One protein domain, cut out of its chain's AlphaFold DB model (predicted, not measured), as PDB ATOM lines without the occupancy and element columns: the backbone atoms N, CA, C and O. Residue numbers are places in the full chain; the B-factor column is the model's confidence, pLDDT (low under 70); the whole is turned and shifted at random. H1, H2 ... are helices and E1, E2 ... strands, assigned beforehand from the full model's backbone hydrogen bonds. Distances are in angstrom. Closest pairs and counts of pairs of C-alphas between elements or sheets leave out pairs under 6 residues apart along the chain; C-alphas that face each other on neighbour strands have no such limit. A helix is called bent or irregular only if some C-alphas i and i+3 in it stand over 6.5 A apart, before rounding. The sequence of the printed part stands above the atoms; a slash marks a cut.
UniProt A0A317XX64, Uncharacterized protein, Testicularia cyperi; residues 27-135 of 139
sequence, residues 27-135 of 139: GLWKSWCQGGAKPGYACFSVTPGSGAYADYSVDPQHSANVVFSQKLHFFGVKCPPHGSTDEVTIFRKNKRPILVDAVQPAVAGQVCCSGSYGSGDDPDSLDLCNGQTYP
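AT A GLANCE: This is residues 27 to 135 of the 139 residues of an uncharacterized protein of Testicularia cyperi (UniProt A0A317XX64). Two antiparallel sheets face each other as a sandwich, their strands crossed at 50 degrees: a strongly twisted sheet in the order E2, E5, E6, E7, E8 and a smaller one in the order E1, E4, E3. H1 crosses over the smaller sheet, while short H2 grazes both sheets. The 109 printed residues hold two named helices and eight named strands, in the order H1, E1, E2, H2, E3, E4, E5, E6, E7, E8; the class is mixed, helices and strands. The whole is compact and rounded, with a radius of gyration of the C-alphas of 12.9 A and spans of 36 by 32 by 24 A.

HOW THE PARTS SIT: H1, residues 27 to 33, is on the sheet of E1, residues 41 to 46, E4, residues 74 to 78, and E3, residues 66 to 69, at a height over the sheet of 7.8 A. It runs across the strands, at 77 degrees to E4 on the local plane; the closest C-alphas of H1 and E3 are those of Trp 29 and Val 67, 5.9 A apart. E1 and E4 are antiparallel, with N 42 and O 77 at 2.8 A. E3 and E4 form a hairpin, with N 67 and O 76 at 2.9 A. E2, residues 56 to 58, is an edge strand beside E5, residues 88 to 92, with N 57 and O 91 at 3.0 A. H2, residues 60 to 65, only grazes each sheet; its closest C-alphas to E5 are His 62 and Val 88, 5.9 A apart. E5, E6, residues 95 to 107, E7, residues 110 to 116, and E8, residues 125 to 129, make a meander, each strand the antiparallel neighbour of the one before; N 90 and O 98, N 101 and O 114, and N 113 and O 128 are 2.9, 2.8 and 2.9 A apart. Between the sheets, the closest C-alphas of E1 and E8 are Ala 42 and Leu 128, 5.7 A apart. Every O i to N i+4 pair of H1 is within hydrogen-bond range; in irregular H2, where C-alphas 61 and 64 are 7.8 A apart, 0 of 2 are, beside 2 of 3 O i to N i+3 pairs.

IN THESE COORDINATES: H1 begins at C-alpha 27, (-3.031, -48.935, -24.094), and is 9.9 A long. E1 measures 16.4 A, E5 13.0 A and E7 18.1 A. E6, 31.0 A, bends by 66 degrees at residue 104. E8 ends at C-alpha 129, (1.063, -33.882, -38.210).

THE WHOLE: The C-alphas farthest apart, those of Ala 54 and Ala 108, are 37.3 A apart. The printed part has no cut, and no link is long. Residues 48 to 52, 71 to 72, 105 to 109 and 118 to 123 have pLDDT under 70.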
ATOM      1  N   GLY A  27      -4.204 -48.271 -23.519       91.56
ATOM      2  CA  GLY A  27      -3.031 -48.935 -24.094       91.56
ATOM      3  C   GLY A  27      -2.933 -48.702 -25.599       91.56
ATOM      4  O   GLY A  27      -1.868 -48.346 -26.107       91.56
ATOM      5  N   LEU A  28      -4.064 -48.828 -26.294       92.75
ATOM      6  CA  LEU A  28      -4.161 -48.549 -27.723       92.75
ATOM      7  C   LEU A  28      -3.937 -47.058 -28.001       92.75
ATOM      8  O   LEU A  28      -3.110 -46.724 -28.847       92.75
ATOM      9  N   TRP A  29      -4.558 -46.168 -27.224       92.56
ATOM     10  CA  TRP A  29      -4.316 -44.728 -27.326       92.56
ATOM     11  C   TRP A  29      -2.833 -44.381 -27.144       92.56
ATOM     12  O   TRP A  29      -2.257 -43.694 -27.985       92.56
ATOM     13  N   LYS A  30      -2.158 -44.912 -26.112       92.94
ATOM     14  CA  LYS A  30      -0.707 -44.708 -25.926       92.94
ATOM     15  C   LYS A  30       0.094 -45.199 -27.125       92.94
ATOM     16  O   LYS A  30       1.067 -44.564 -27.528       92.94
ATOM     17  N   SER A  31      -0.323 -46.314 -27.721       94.06
ATOM     18  CA  SER A  31       0.342 -46.848 -28.902       94.06
ATOM     19  C   SER A  31       0.222 -45.930 -30.123       94.06
ATOM     20  O   SER A  31       1.063 -46.055 -31.005       94.06
ATOM     21  N   TRP A  32      -0.736 -44.997 -30.162       93.94
ATOM     22  CA  TRP A  32      -0.912 -44.015 -31.243       93.94
ATOM     23  C   TRP A  32      -0.388 -42.618 -30.886       93.94
ATOM     24  O   TRP A  32       0.109 -41.922 -31.765       93.94
ATOM     25  N   CYS A  33      -0.481 -42.227 -29.611       93.44
ATOM     26  CA  CYS A  33      -0.407 -40.825 -29.186       93.44
ATOM     27  C   CYS A  33       0.597 -40.523 -28.065       93.44
ATOM     28  O   CYS A  33       0.762 -39.360 -27.690       93.44
ATOM     29  N   GLN A  34       1.253 -41.526 -27.467       91.31
ATOM     30  CA  GLN A  34       2.204 -41.259 -26.386       91.31
ATOM     31  C   GLN A  34       3.417 -40.479 -26.913       91.31
ATOM     32  O   GLN A  34       4.177 -40.992 -27.730       91.31
ATOM     33  N   GLY A  35       3.613 -39.265 -26.391       87.62
ATOM     34  CA  GLY A  35       4.653 -38.345 -26.865       87.62
ATOM     35  C   GLY A  35       4.270 -37.573 -28.134       87.62
ATOM     36  O   GLY A  35       5.146 -36.972 -28.746       87.62
ATOM     37  N   GLY A  36       2.990 -37.594 -28.522       89.00
ATOM     38  CA  GLY A  36       2.472 -36.989 -29.747       89.00
ATOM     39  C   GLY A  36       1.988 -38.034 -30.754       89.00
ATOM     40  O   GLY A  36       2.183 -39.239 -30.578       89.00
ATOM     41  N   ALA A  37       1.337 -37.565 -31.816       92.12
ATOM     42  CA  ALA A  37       0.797 -38.417 -32.863       92.12
ATOM     43  C   ALA A  37       1.888 -39.211 -33.593       92.12
ATOM     44  O   ALA A  37       2.885 -38.661 -34.056       92.12
ATOM     45  N   LYS A  38       1.721 -40.524 -33.724       91.88
ATOM     46  CA  LYS A  38       2.590 -41.336 -34.586       91.88
ATOM     47  C   LYS A  38       2.206 -41.164 -36.063       91.88
ATOM     48  O   LYS A  38       1.084 -40.752 -36.345       91.88
ATOM     49  N   PRO A  39       3.093 -41.501 -37.020       89.00
ATOM     50  CA  PRO A  39       2.761 -41.437 -38.444       89.00
ATOM     51  C   PRO A  39       1.477 -42.211 -38.777       89.00
ATOM     52  O   PRO A  39       1.346 -43.375 -38.393       89.00
ATOM     53  N   GLY A  40       0.551 -41.565 -39.489       89.38
ATOM     54  CA  GLY A  40      -0.756 -42.133 -39.848       89.38
ATOM     55  C   GLY A  40      -1.829 -42.031 -38.759       89.38
ATOM     56  O   GLY A  40      -2.890 -42.642 -38.893       89.38
ATOM     57  N   TYR A  41      -1.564 -41.280 -37.691       93.00
ATOM     58  CA  TYR A  41      -2.523 -41.005 -36.630       93.00
ATOM     59  C   TYR A  41      -2.613 -39.502 -36.371       93.00
ATOM     60  O   TYR A  41      -1.639 -38.777 -36.550       93.00
ATOM     61  N   ALA A  42      -3.766 -39.063 -35.880       93.19
ATOM     62  CA  ALA A  42      -3.989 -37.743 -35.313       93.19
ATOM     63  C   ALA A  42      -4.385 -37.890 -33.843       93.19
ATOM     64  O   ALA A  42      -5.141 -38.792 -33.479       93.19
ATOM     65  N   CYS A  43      -3.870 -37.021 -32.978       93.50
ATOM     66  CA  CYS A  43      -4.086 -37.116 -31.536       93.50
ATOM     67  C   CYS A  43      -4.620 -35.805 -30.992       93.50
ATOM     68  O   CYS A  43      -4.107 -34.736 -31.314       93.50
ATOM     69  N   PHE A  44      -5.622 -35.903 -30.131       90.25
ATOM     70  CA  PHE A  44      -6.383 -34.765 -29.657       90.25
ATOM     71  C   PHE A  44      -6.444 -34.758 -28.139       90.25
ATOM     72  O   PHE A  44      -6.623 -35.802 -27.509       90.25
ATOM     73  N   SER A  45      -6.327 -33.567 -27.563       87.75
ATOM     74  CA  SER A  45      -6.621 -33.307 -26.158       87.75
ATOM     75  C   SER A  45      -7.960 -32.596 -26.061       87.75
ATOM     76  O   SER A  45      -8.220 -31.632 -26.775       87.75
ATOM     77  N   VAL A  46      -8.832 -33.089 -25.200       79.88
ATOM     78  CA  VAL A  46     -10.119 -32.480 -24.902       79.88
ATOM     79  C   VAL A  46      -9.904 -31.557 -23.715       79.88
ATOM     80  O   VAL A  46      -9.444 -31.987 -22.656       79.88
ATOM     81  N   THR A  47     -10.201 -30.273 -23.901       70.06
ATOM     82  CA  THR A  47     -10.059 -29.284 -22.828       70.06
ATOM     83  C   THR A  47     -10.904 -29.708 -21.607       70.06
ATOM     84  O   THR A  47     -12.038 -30.172 -21.769       70.06
ATOM     85  N   PRO A  48     -10.399 -29.583 -20.367       60.31
ATOM     86  CA  PRO A  48     -11.207 -29.845 -19.179       60.31
ATOM     87  C   PRO A  48     -12.491 -29.001 -19.195       60.31
ATOM     88  O   PRO A  48     -12.429 -27.780 -19.317       60.31
ATOM     89  N   GLY A  49     -13.653 -29.651 -19.094       57.97
ATOM     90  CA  GLY A  49     -14.968 -29.000 -19.177       57.97
ATOM     91  C   GLY A  49     -15.699 -29.162 -20.517       57.97
ATOM     92  O   GLY A  49     -16.900 -28.914 -20.557       57.97
ATOM     93  N   SER A  50     -15.048 -29.658 -21.578       57.34
ATOM     94  CA  SER A  50     -15.673 -29.881 -22.901       57.34
ATOM     95  C   SER A  50     -16.587 -31.113 -22.998       57.34
ATOM     96  O   SER A  50     -17.000 -31.477 -24.098       57.34
ATOM     97  N   GLY A  51     -16.888 -31.772 -21.878       57.22
ATOM     98  CA  GLY A  51     -17.625 -33.034 -21.837       57.22
ATOM     99  C   GLY A  51     -16.741 -34.250 -21.541       57.22
ATOM    100  O   GLY A  51     -15.518 -34.228 -21.697       57.22
ATOM    101  N   ALA A  52     -17.364 -35.316 -21.047       64.88
ATOM    102  CA  ALA A  52     -16.711 -36.618 -20.903       64.88
ATOM    103  C   ALA A  52     -16.662 -37.316 -22.273       64.88
ATOM    104  O   ALA A  52     -17.351 -36.905 -23.200       64.88
ATOM    105  N   TYR A  53     -15.927 -38.428 -22.417       70.06
ATOM    106  CA  TYR A  53     -15.992 -39.245 -23.647       70.06
ATOM    107  C   TYR A  53     -17.433 -39.678 -24.003       70.06
ATOM    108  O   TYR A  53     -17.706 -39.999 -25.150       70.06
ATOM    109  N   ALA A  54     -18.357 -39.657 -23.033       71.31
ATOM    110  CA  ALA A  54     -19.786 -39.907 -23.220       71.31
ATOM    111  C   ALA A  54     -20.522 -38.826 -24.040       71.31
ATOM    112  O   ALA A  54     -21.632 -39.071 -24.501       71.31
ATOM    113  N   ASP A  55     -19.928 -37.644 -24.218       77.44
ATOM    114  CA  ASP A  55     -20.468 -36.571 -25.063       77.44
ATOM    115  C   ASP A  55     -20.007 -36.683 -26.524       77.44
ATOM    116  O   ASP A  55     -20.346 -35.838 -27.357       77.44
ATOM    117  N   TYR A  56     -19.246 -37.732 -26.837       82.56
ATOM    118  CA  TYR A  56     -18.752 -38.039 -28.168       82.56
ATOM    119  C   TYR A  56     -19.404 -39.317 -28.683       82.56
ATOM    120  O   TYR A  56     -19.622 -40.268 -27.931       82.56
ATOM    121  N   SER A  57     -19.648 -39.357 -29.986       86.81
ATOM    122  CA  SER A  57     -19.901 -40.599 -30.705       86.81
ATOM    123  C   SER A  57     -19.102 -40.619 -32.002       86.81
ATOM    124  O   SER A  57     -18.510 -39.618 -32.403       86.81
ATOM    125  N   VAL A  58     -18.991 -41.784 -32.624       88.19
ATOM    126  CA  VAL A  58     -18.204 -41.979 -33.846       88.19
ATOM    127  C   VAL A  58     -19.099 -42.685 -34.839       88.19
ATOM    128  O   VAL A  58     -19.871 -43.556 -34.434       88.19
ATOM    129  N   ASP A  59     -18.975 -42.339 -36.121       85.38
ATOM    130  CA  ASP A  59     -19.624 -43.114 -37.176       85.38
ATOM    131  C   ASP A  59     -19.312 -44.613 -36.969       85.38
ATOM    132  O   ASP A  59     -18.134 -44.989 -36.899       85.38
ATOM    133  N   PRO A  60     -20.327 -45.490 -36.855       82.56
ATOM    134  CA  PRO A  60     -20.120 -46.918 -36.654       82.56
ATOM    135  C   PRO A  60     -19.139 -47.547 -37.653       82.56
ATOM    136  O   PRO A  60     -18.371 -48.432 -37.263       82.56
ATOM    137  N   GLN A  61     -19.106 -47.062 -38.900       85.62
ATOM    138  CA  GLN A  61     -18.199 -47.538 -39.953       85.62
ATOM    139  C   GLN A  61     -16.723 -47.229 -39.659       85.62
ATOM    140  O   GLN A  61     -15.826 -47.913 -40.154       85.62
ATOM    141  N   HIS A  62     -16.464 -46.231 -38.814       86.44
ATOM    142  CA  HIS A  62     -15.129 -45.750 -38.464       86.44
ATOM    143  C   HIS A  62     -14.815 -45.874 -36.968       86.44
ATOM    144  O   HIS A  62     -13.753 -45.443 -36.523       86.44
ATOM    145  N   SER A  63     -15.681 -46.525 -36.189       85.12
ATOM    146  CA  SER A  63     -15.515 -46.745 -34.743       85.12
ATOM    147  C   SER A  63     -14.181 -47.403 -34.357       85.12
ATOM    148  O   SER A  63     -13.597 -47.070 -33.326       85.12
ATOM    149  N   ALA A  64     -13.645 -48.286 -35.208       88.56
ATOM    150  CA  ALA A  64     -12.338 -48.924 -35.016       88.56
ATOM    151  C   ALA A  64     -11.141 -47.991 -35.294       88.56
ATOM    152  O   ALA A  64     -10.014 -48.290 -34.893       88.56
ATOM    153  N   ASN A  65     -11.375 -46.867 -35.975       92.38
ATOM    154  CA  ASN A  65     -10.358 -45.864 -36.279       92.38
ATOM    155  C   ASN A  65     -10.250 -44.798 -35.188       92.38
ATOM    156  O   ASN A  65      -9.382 -43.941 -35.289       92.38
ATOM    157  N   VAL A  66     -11.080 -44.837 -34.143       92.75
ATOM    158  CA  VAL A  66     -11.058 -43.849 -33.061       92.75
ATOM    159  C   VAL A  66     -10.899 -44.554 -31.724       92.75
ATOM    160  O   VAL A  66     -11.597 -45.519 -31.431       92.75
ATOM    161  N   VAL A  67      -9.990 -44.056 -30.887       92.62
ATOM    162  CA  VAL A  67      -9.778 -44.571 -29.533       92.62
ATOM    163  C   VAL A  67      -9.698 -43.437 -28.522       92.62
ATOM    164  O   VAL A  67      -8.899 -42.516 -28.657       92.62
ATOM    165  N   PHE A  68     -10.494 -43.528 -27.467       89.62
ATOM    166  CA  PHE A  68     -10.490 -42.614 -26.335       89.62
ATOM    167  C   PHE A  68      -9.634 -43.172 -25.198       89.62
ATOM    168  O   PHE A  68      -9.610 -44.378 -24.937       89.62
ATOM    169  N   SER A  69      -8.951 -42.280 -24.484       87.56
ATOM    170  CA  SER A  69      -8.327 -42.589 -23.200       87.56
ATOM    171  C   SER A  69      -9.284 -42.231 -22.063       87.56
ATOM    172  O   SER A  69      -9.733 -41.091 -21.951       87.56
ATOM    173  N   GLN A  70      -9.558 -43.196 -21.181       72.12
ATOM    174  CA  GLN A  70     -10.495 -43.038 -20.064       72.12
ATOM    175  C   GLN A  70      -9.983 -42.046 -19.012       72.12
ATOM    176  O   GLN A  70     -10.768 -41.428 -18.299       72.12
ATOM    177  N   LYS A  71      -8.657 -41.927 -18.889       68.75
ATOM    178  CA  LYS A  71      -8.003 -41.213 -17.783       68.75
ATOM    179  C   LYS A  71      -7.569 -39.799 -18.118       68.75
ATOM    180  O   LYS A  71      -7.313 -39.026 -17.202       68.75
ATOM    181  N   LEU A  72      -7.392 -39.495 -19.400       61.09
ATOM    182  CA  LEU A  72      -6.573 -38.355 -19.786       61.09
ATOM    183  C   LEU A  72      -7.368 -37.236 -20.481       61.09
ATOM    184  O   LEU A  72      -6.813 -36.162 -20.647       61.09
ATOM    185  N   HIS A  73      -8.640 -37.433 -20.849       78.88
ATOM    186  CA  HIS A  73      -9.354 -36.515 -21.757       78.88
ATOM    187  C   HIS A  73      -8.627 -36.378 -23.105       78.88
ATOM    188  O   HIS A  73      -8.422 -35.284 -23.612       78.88
ATOM    189  N   PHE A  74      -8.213 -37.500 -23.694       86.12
ATOM    190  CA  PHE A  74      -7.625 -37.525 -25.035       86.12
ATOM    191  C   PHE A  74      -8.326 -38.573 -25.881       86.12
ATOM    192  O   PHE A  74      -8.849 -39.564 -25.363       86.12
ATOM    193  N   PHE A  75      -8.258 -38.388 -27.190       91.44
ATOM    194  CA  PHE A  75      -8.555 -39.439 -28.145       91.44
ATOM    195  C   PHE A  75      -7.549 -39.405 -29.292       91.44
ATOM    196  O   PHE A  75      -6.861 -38.410 -29.523       91.44
ATOM    197  N   GLY A  76      -7.405 -40.543 -29.952       93.62
ATOM    198  CA  GLY A  76      -6.577 -40.725 -31.128       93.62
ATOM    199  C   GLY A  76      -7.438 -41.210 -32.278       93.62
ATOM    200  O   GLY A  76      -8.402 -41.947 -32.068       93.62
ATOM    201  N   VAL A  77      -7.069 -40.803 -33.483       94.69
ATOM    202  CA  VAL A  77      -7.730 -41.177 -34.724       94.69
ATOM    203  C   VAL A  77      -6.689 -41.776 -35.653       94.69
ATOM    204  O   VAL A  77      -5.626 -41.195 -35.856       94.69
ATOM    205  N   LYS A  78      -6.971 -42.952 -36.203       94.00
ATOM    206  CA  LYS A  78      -6.212 -43.538 -37.300       94.00
ATOM    207  C   LYS A  78      -6.693 -42.910 -38.595       94.00
ATOM    208  O   LYS A  78      -7.877 -42.981 -38.917       94.00
ATOM    209  N   CYS A  79      -5.768 -42.323 -39.333       91.69
ATOM    210  CA  CYS A  79      -6.113 -41.578 -40.525       91.69
ATOM    211  C   CYS A  79      -6.382 -42.526 -41.698       91.69
ATOM    212  O   CYS A  79      -5.689 -43.546 -41.838       91.69
ATOM    213  N   PRO A  80      -7.367 -42.205 -42.547       91.31
ATOM    214  CA  PRO A  80      -7.566 -42.888 -43.812       91.31
ATOM    215  C   PRO A  80      -6.283 -42.924 -44.663       91.31
ATOM    216  O   PRO A  80      -5.435 -42.029 -44.574       91.31
ATOM    217  N   PRO A  81      -6.089 -43.965 -45.487       86.38
ATOM    218  CA  PRO A  81      -4.913 -44.061 -46.344       86.38
ATOM    219  C   PRO A  81      -4.888 -42.933 -47.386       86.38
ATOM    220  O   PRO A  81      -5.930 -42.466 -47.840       86.38
ATOM    221  N   HIS A  82      -3.684 -42.513 -47.786       81.75
ATOM    222  CA  HIS A  82      -3.488 -41.459 -48.785       81.75
ATOM    223  C   HIS A  82      -4.258 -41.753 -50.083       81.75
ATOM    224  O   HIS A  82      -4.141 -42.844 -50.647       81.75
ATOM    225  N   GLY A  83      -5.003 -40.761 -50.572       78.00
ATOM    226  CA  GLY A  83      -5.848 -40.885 -51.762       78.00
ATOM    227  C   GLY A  83      -7.203 -41.558 -51.515       78.00
ATOM    228  O   GLY A  83      -7.947 -41.741 -52.475       78.00
ATOM    229  N   SER A  84      -7.531 -41.920 -50.268       83.19
ATOM    230  CA  SER A  84      -8.894 -42.314 -49.906       83.19
ATOM    231  C   SER A  84      -9.821 -41.099 -49.851       83.19
ATOM    232  O   SER A  84      -9.395 -39.997 -49.509       83.19
ATOM    233  N   THR A  85     -11.093 -41.328 -50.172       81.69
ATOM    234  CA  THR A  85     -12.201 -40.396 -49.920       81.69
ATOM    235  C   THR A  85     -12.906 -40.684 -48.594       81.69
ATOM    236  O   THR A  85     -13.937 -40.078 -48.319       81.69
ATOM    237  N   ASP A  86     -12.415 -41.654 -47.818       86.69
ATOM    238  CA  ASP A  86     -12.952 -41.948 -46.492       86.69
ATOM    239  C   ASP A  86     -12.609 -40.806 -45.532       86.69
ATOM    240  O   ASP A  86     -11.477 -40.319 -45.516       86.69
ATOM    241  N   GLU A  87     -13.571 -40.451 -44.688       89.00
ATOM    242  CA  GLU A  87     -13.451 -39.418 -43.665       89.00
ATOM    243  C   GLU A  87     -13.907 -40.006 -42.328       89.00
ATOM    244  O   GLU A  87     -15.013 -40.531 -42.192       89.00
ATOM    245  N   VAL A  88     -13.063 -39.919 -41.302       90.12
ATOM    246  CA  VAL A  88     -13.448 -40.327 -39.953       90.12
ATOM    247  C   VAL A  88     -14.182 -39.175 -39.281       90.12
ATOM    248  O   VAL A  88     -13.575 -38.171 -38.910       90.12
ATOM    249  N   THR A  89     -15.486 -39.355 -39.075       90.06
ATOM    250  CA  THR A  89     -16.335 -38.388 -38.375       90.06
ATOM    251  C   THR A  89     -16.499 -38.757 -36.901       90.06
ATOM    252  O   THR A  89     -17.006 -39.828 -36.556       90.06
ATOM    253  N   ILE A  90     -16.110 -37.836 -36.016       89.06
ATOM    254  CA  ILE A  90     -16.370 -37.904 -34.576       89.06
ATOM    255  C   ILE A  90     -17.415 -36.848 -34.225       89.06
ATOM    256  O   ILE A  90     -17.145 -35.645 -34.241       89.06
ATOM    257  N   PHE A  91     -18.616 -37.293 -33.883       86.94
ATOM    258  CA  PHE A  91     -19.701 -36.430 -33.450       86.94
ATOM    259  C   PHE A  91     -19.473 -35.948 -32.022       86.94
ATOM    260  O   PHE A  91     -18.986 -36.672 -31.154       86.94
ATOM    261  N   ARG A  92     -19.867 -34.700 -31.778       82.62
ATOM    262  CA  ARG A  92     -19.829 -34.058 -30.467       82.62
ATOM    263  C   ARG A  92     -21.231 -33.575 -30.131       82.62
ATOM    264  O   ARG A  92     -21.855 -32.873 -30.926       82.62
ATOM    265  N   LYS A  93     -21.746 -33.936 -28.960       77.69
ATOM    266  CA  LYS A  93     -23.100 -33.571 -28.539       77.69
ATOM    267  C   LYS A  93     -23.297 -32.054 -28.562       77.69
ATOM    268  O   LYS A  93     -22.589 -31.329 -27.872       77.69
ATOM    269  N   ASN A  94     -24.299 -31.580 -29.308       74.12
ATOM    270  CA  ASN A  94     -24.623 -30.155 -29.476       74.12
ATOM    271  C   ASN A  94     -23.458 -29.299 -30.016       74.12
ATOM    272  O   ASN A  94     -23.427 -28.089 -29.784       74.12
ATOM    273  N   LYS A  95     -22.487 -29.915 -30.698       76.19
ATOM    274  CA  LYS A  95     -21.321 -29.246 -31.284       76.19
ATOM    275  C   LYS A  95     -21.066 -29.799 -32.685       76.19
ATOM    276  O   LYS A  95     -21.626 -30.816 -33.085       76.19
ATOM    277  N   ARG A  96     -20.199 -29.127 -33.441       78.19
ATOM    278  CA  ARG A  96     -19.781 -29.604 -34.765       78.19
ATOM    279  C   ARG A  96     -18.959 -30.888 -34.653       78.19
ATOM    280  O   ARG A  96     -18.236 -31.029 -33.664       78.19
ATOM    281  N   PRO A  97     -19.015 -31.796 -35.632       86.19
ATOM    282  CA  PRO A  97     -18.134 -32.952 -35.640       86.19
ATOM    283  C   PRO A  97     -16.661 -32.538 -35.772       86.19
ATOM    284  O   PRO A  97     -16.342 -31.406 -36.138       86.19
ATOM    285  N   ILE A  98     -15.775 -33.456 -35.412       88.38
ATOM    286  CA  ILE A  98     -14.365 -33.434 -35.801       88.38
ATOM    287  C   ILE A  98     -14.243 -34.363 -37.000       88.38
ATOM    288  O   ILE A  98     -14.702 -35.505 -36.928       88.38
ATOM    289  N   LEU A  99     -13.632 -33.868 -38.067       90.31
ATOM    290  CA  LEU A  99     -13.428 -34.605 -39.306       90.31
ATOM    291  C   LEU A  99     -11.933 -34.878 -39.463       90.31
ATOM    292  O   LEU A  99     -11.114 -33.981 -39.248       90.31
ATOM    293  N   VAL A 100     -11.573 -36.120 -39.773       90.50
ATOM    294  CA  VAL A 100     -10.189 -36.522 -40.050       90.50
ATOM    295  C   VAL A 100     -10.149 -37.294 -41.359       90.50
ATOM    296  O   VAL A 100     -10.680 -38.398 -41.467       90.50
ATOM    297  N   ASP A 101      -9.464 -36.708 -42.324       89.69
ATOM    298  CA  ASP A 101      -9.310 -37.188 -43.686       89.69
ATOM    299  C   ASP A 101      -7.998 -37.951 -43.876       89.69
ATOM    300  O   ASP A 101      -7.176 -38.134 -42.967       89.69
ATOM    301  N   ALA A 102      -7.799 -38.383 -45.120       84.88
ATOM    302  CA  ALA A 102      -6.626 -39.100 -45.564       84.88
ATOM    303  C   ALA A 102      -5.300 -38.454 -45.142       84.88
ATOM    304  O   ALA A 102      -5.129 -37.232 -45.071       84.88
ATOM    305  N   VAL A 103      -4.321 -39.331 -44.924       78.62
ATOM    306  CA  VAL A 103      -2.917 -38.948 -44.804       78.62
ATOM    307  C   VAL A 103      -2.517 -38.144 -46.040       78.62
ATOM    308  O   VAL A 103      -2.647 -38.632 -47.161       78.62
ATOM    309  N   GLN A 104      -2.013 -36.932 -45.837       75.94
ATOM    310  CA  GLN A 104      -1.452 -36.091 -46.883       75.94
ATOM    311  C   GLN A 104       0.013 -36.473 -47.169       75.94
ATOM    312  O   GLN A 104       0.710 -36.985 -46.282       75.94
ATOM    313  N   PRO A 105       0.503 -36.261 -48.407       68.50
ATOM    314  CA  PRO A 105       1.900 -36.511 -48.728       68.50
ATOM    315  C   PRO A 105       2.806 -35.640 -47.861       68.50
ATOM    316  O   PRO A 105       2.472 -34.505 -47.531       68.50
ATOM    317  N   ALA A 106       3.967 -36.181 -47.498       61.81
ATOM    318  CA  ALA A 106       4.806 -35.561 -46.493       61.81
ATOM    319  C   ALA A 106       5.405 -34.228 -46.963       61.81
ATOM    320  O   ALA A 106       6.410 -34.209 -47.678       61.81
ATOM    321  N   VAL A 107       4.832 -33.106 -46.529       60.78
ATOM    322  CA  VAL A 107       5.451 -31.792 -46.711       60.78
ATOM    323  C   VAL A 107       6.594 -31.690 -45.698       60.78
ATOM    324  O   VAL A 107       6.406 -31.912 -44.506       60.78
ATOM    325  N   ALA A 108       7.816 -31.445 -46.178       65.44
ATOM    326  CA  ALA A 108       9.030 -31.380 -45.352       65.44
ATOM    327  C   ALA A 108       9.348 -32.651 -44.518       65.44
ATOM    328  O   ALA A 108      10.039 -32.575 -43.503       65.44
ATOM    329  N   GLY A 109       8.888 -33.833 -44.952       69.31
ATOM    330  CA  GLY A 109       9.189 -35.112 -44.289       69.31
ATOM    331  C   GLY A 109       8.289 -35.462 -43.095       69.31
ATOM    332  O   GLY A 109       8.543 -36.466 -42.429       69.31
ATOM    333  N   GLN A 110       7.233 -34.684 -42.835       74.12
ATOM    334  CA  GLN A 110       6.206 -35.004 -41.838       74.12
ATOM    335  C   GLN A 110       5.018 -35.714 -42.476       74.12
ATOM    336  O   GLN A 110       4.521 -35.277 -43.501       74.12
ATOM    337  N   VAL A 111       4.540 -36.796 -41.863       81.56
ATOM    338  CA  VAL A 111       3.323 -37.490 -42.310       81.56
ATOM    339  C   VAL A 111       2.160 -36.918 -41.514       81.56
ATOM    340  O   VAL A 111       2.080 -37.146 -40.305       81.56
ATOM    341  N   CYS A 112       1.291 -36.173 -42.190       86.06
ATOM    342  CA  CYS A 112       0.158 -35.488 -41.578       86.06
ATOM    343  C   CYS A 112      -1.155 -36.059 -42.093       86.06
ATOM    344  O   CYS A 112      -1.224 -36.571 -43.207       86.06
ATOM    345  N   CYS A 113      -2.193 -35.967 -41.282       88.88
ATOM    346  CA  CYS A 113      -3.560 -36.176 -41.731       88.88
ATOM    347  C   CYS A 113      -4.177 -34.819 -42.029       88.88
ATOM    348  O   CYS A 113      -3.837 -33.843 -41.365       88.88
ATOM    349  N   SER A 114      -5.078 -34.750 -42.999       86.94
ATOM    350  CA  SER A 114      -5.960 -33.590 -43.078       86.94
ATOM    351  C   SER A 114      -7.048 -33.745 -42.025       86.94
ATOM    352  O   SER A 114      -7.485 -34.856 -41.727       86.94
ATOM    353  N   GLY A 115      -7.469 -32.652 -41.419       86.75
ATOM    354  CA  GLY A 115      -8.642 -32.682 -40.573       86.75
ATOM    355  C   GLY A 115      -9.215 -31.305 -40.379       86.75
ATOM    356  O   GLY A 115      -8.598 -30.291 -40.696       86.75
ATOM    357  N   SER A 116     -10.424 -31.277 -39.847       85.00
ATOM    358  CA  SER A 116     -11.098 -30.032 -39.555       85.00
ATOM    359  C   SER A 116     -11.875 -30.143 -38.253       85.00
ATOM    360  O   SER A 116     -12.596 -31.110 -37.981       85.00
ATOM    361  N   TYR A 117     -11.662 -29.162 -37.384       78.44
ATOM    362  CA  TYR A 117     -12.407 -29.022 -36.146       78.44
ATOM    363  C   TYR A 117     -12.396 -27.559 -35.728       78.44
ATOM    364  O   TYR A 117     -11.398 -26.861 -35.839       78.44
ATOM    365  N   GLY A 118     -13.527 -27.083 -35.230       65.38
ATOM    366  CA  GLY A 118     -13.675 -25.686 -34.865       65.38
ATOM    367  C   GLY A 118     -14.852 -25.485 -33.938       65.38
ATOM    368  O   GLY A 118     -15.541 -26.439 -33.540       65.38
ATOM    369  N   SER A 119     -15.046 -24.228 -33.576       56.34
ATOM    370  CA  SER A 119     -16.051 -23.806 -32.613       56.34
ATOM    371  C   SER A 119     -17.059 -22.792 -33.179       56.34
ATOM    372  O   SER A 119     -17.996 -22.417 -32.482       56.34
ATOM    373  N   GLY A 120     -16.891 -22.390 -34.448       54.62
ATOM    374  CA  GLY A 120     -17.750 -21.461 -35.193       54.62
ATOM    375  C   GLY A 120     -18.336 -22.066 -36.475       54.62
ATOM    376  O   GLY A 120     -18.430 -23.290 -36.588       54.62
ATOM    377  N   ASP A 121     -18.761 -21.216 -37.422       53.69
ATOM    378  CA  ASP A 121     -19.488 -21.652 -38.623       53.69
ATOM    379  C   ASP A 121     -18.631 -22.226 -39.758       53.69
ATOM    380  O   ASP A 121     -19.116 -23.083 -40.505       53.69
ATOM    381  N   ASP A 122     -17.355 -21.845 -39.810       56.69
ATOM    382  CA  ASP A 122     -16.350 -22.438 -40.689       56.69
ATOM    383  C   ASP A 122     -15.405 -23.328 -39.870       56.69
ATOM    384  O   ASP A 122     -14.911 -22.900 -38.821       56.69
ATOM    385  N   PRO A 123     -15.173 -24.585 -40.284       63.38
ATOM    386  CA  PRO A 123     -14.193 -25.431 -39.630       63.38
ATOM    387  C   PRO A 123     -12.782 -24.998 -40.052       63.38
ATOM    388  O   PRO A 123     -12.490 -24.877 -41.242       63.38
ATOM    389  N   ASP A 124     -11.891 -24.798 -39.081       70.44
ATOM    390  CA  ASP A 124     -10.476 -24.580 -39.370       70.44
ATOM    391  C   ASP A 124      -9.906 -25.882 -39.951       70.44
ATOM    392  O   ASP A 124      -9.843 -26.906 -39.263       70.44
ATOM    393  N   SER A 125      -9.541 -25.862 -41.235       79.25
ATOM    394  CA  SER A 125      -8.777 -26.951 -41.846       79.25
ATOM    395  C   SER A 125      -7.344 -26.893 -41.330       79.25
ATOM    396  O   SER A 125      -6.719 -25.828 -41.335       79.25
ATOM    397  N   LEU A 126      -6.837 -28.024 -40.848       83.31
ATOM    398  CA  LEU A 126      -5.539 -28.115 -40.201       83.31
ATOM    399  C   LEU A 126      -4.802 -29.387 -40.617       83.31
ATOM    400  O   LEU A 126      -5.377 -30.476 -40.664       83.31
ATOM    401  N   ASP A 127      -3.491 -29.250 -40.805       86.88
ATOM    402  CA  ASP A 127      -2.590 -30.384 -40.957       86.88
ATOM    403  C   ASP A 127      -2.292 -31.011 -39.586       86.88
ATOM    404  O   ASP A 127      -1.620 -30.434 -38.724       86.88
ATOM    405  N   LEU A 128      -2.804 -32.224 -39.387       88.88
ATOM    406  CA  LEU A 128      -2.669 -33.033 -38.182       88.88
ATOM    407  C   LEU A 128      -1.414 -33.913 -38.276       88.88
ATOM    408  O   LEU A 128      -1.468 -35.097 -38.607       88.88
ATOM    409  N   CYS A 129      -0.261 -33.304 -38.039       88.88
ATOM    410  CA  CYS A 129       1.063 -33.882 -38.210       88.88
ATOM    411  C   CYS A 129       1.546 -34.740 -37.035       88.88
ATOM    412  O   CYS A 129       1.201 -34.546 -35.863       88.88
ATOM    413  N   ASN A 130       2.436 -35.679 -37.358       87.44
ATOM    414  CA  ASN A 130       3.112 -36.511 -36.375       87.44
ATOM    415  C   ASN A 130       3.922 -35.680 -35.354       87.44
ATOM    416  O   ASN A 130       4.487 -34.633 -35.660       87.44
ATOM    417  N   GLY A 131       4.007 -36.181 -34.122       88.38
ATOM    418  CA  GLY A 131       4.668 -35.544 -32.984       88.38
ATOM    419  C   GLY A 131       3.806 -34.512 -32.254       88.38
ATOM    420  O   GLY A 131       4.212 -34.040 -31.197       88.38
ATOM    421  N   GLN A 132       2.615 -34.186 -32.764       89.31
ATOM    422  CA  GLN A 132       1.744 -33.172 -32.168       89.31
ATOM    423  C   GLN A 132       0.534 -33.776 -31.451       89.31
ATOM    424  O   GLN A 132       0.189 -34.951 -31.600       89.31
ATOM    425  N   THR A 133      -0.093 -32.972 -30.599       90.62
ATOM    426  CA  THR A 133      -1.396 -33.266 -30.002       90.62
ATOM    427  C   THR A 133      -2.218 -31.991 -30.015       90.62
ATOM    428  O   THR A 133      -1.771 -30.955 -29.529       90.62
ATOM    429  N   TYR A 134      -3.408 -32.077 -30.590       88.19
ATOM    430  CA  TYR A 134      -4.214 -30.927 -30.962       88.19
ATOM    431  C   TYR A 134      -5.275 -30.641 -29.895       88.19
ATOM    432  O   TYR A 134      -6.030 -31.546 -29.529       88.19
ATOM    433  N   PRO A 135      -5.344 -29.423 -29.336       86.38
ATOM    434  CA  PRO A 135      -6.391 -29.078 -28.389       86.38
ATOM    435  C   PRO A 135      -7.719 -28.916 -29.120       86.38
ATOM    436  O   PRO A 135      -7.861 -28.068 -29.997       86.38
TER     437      PRO A 135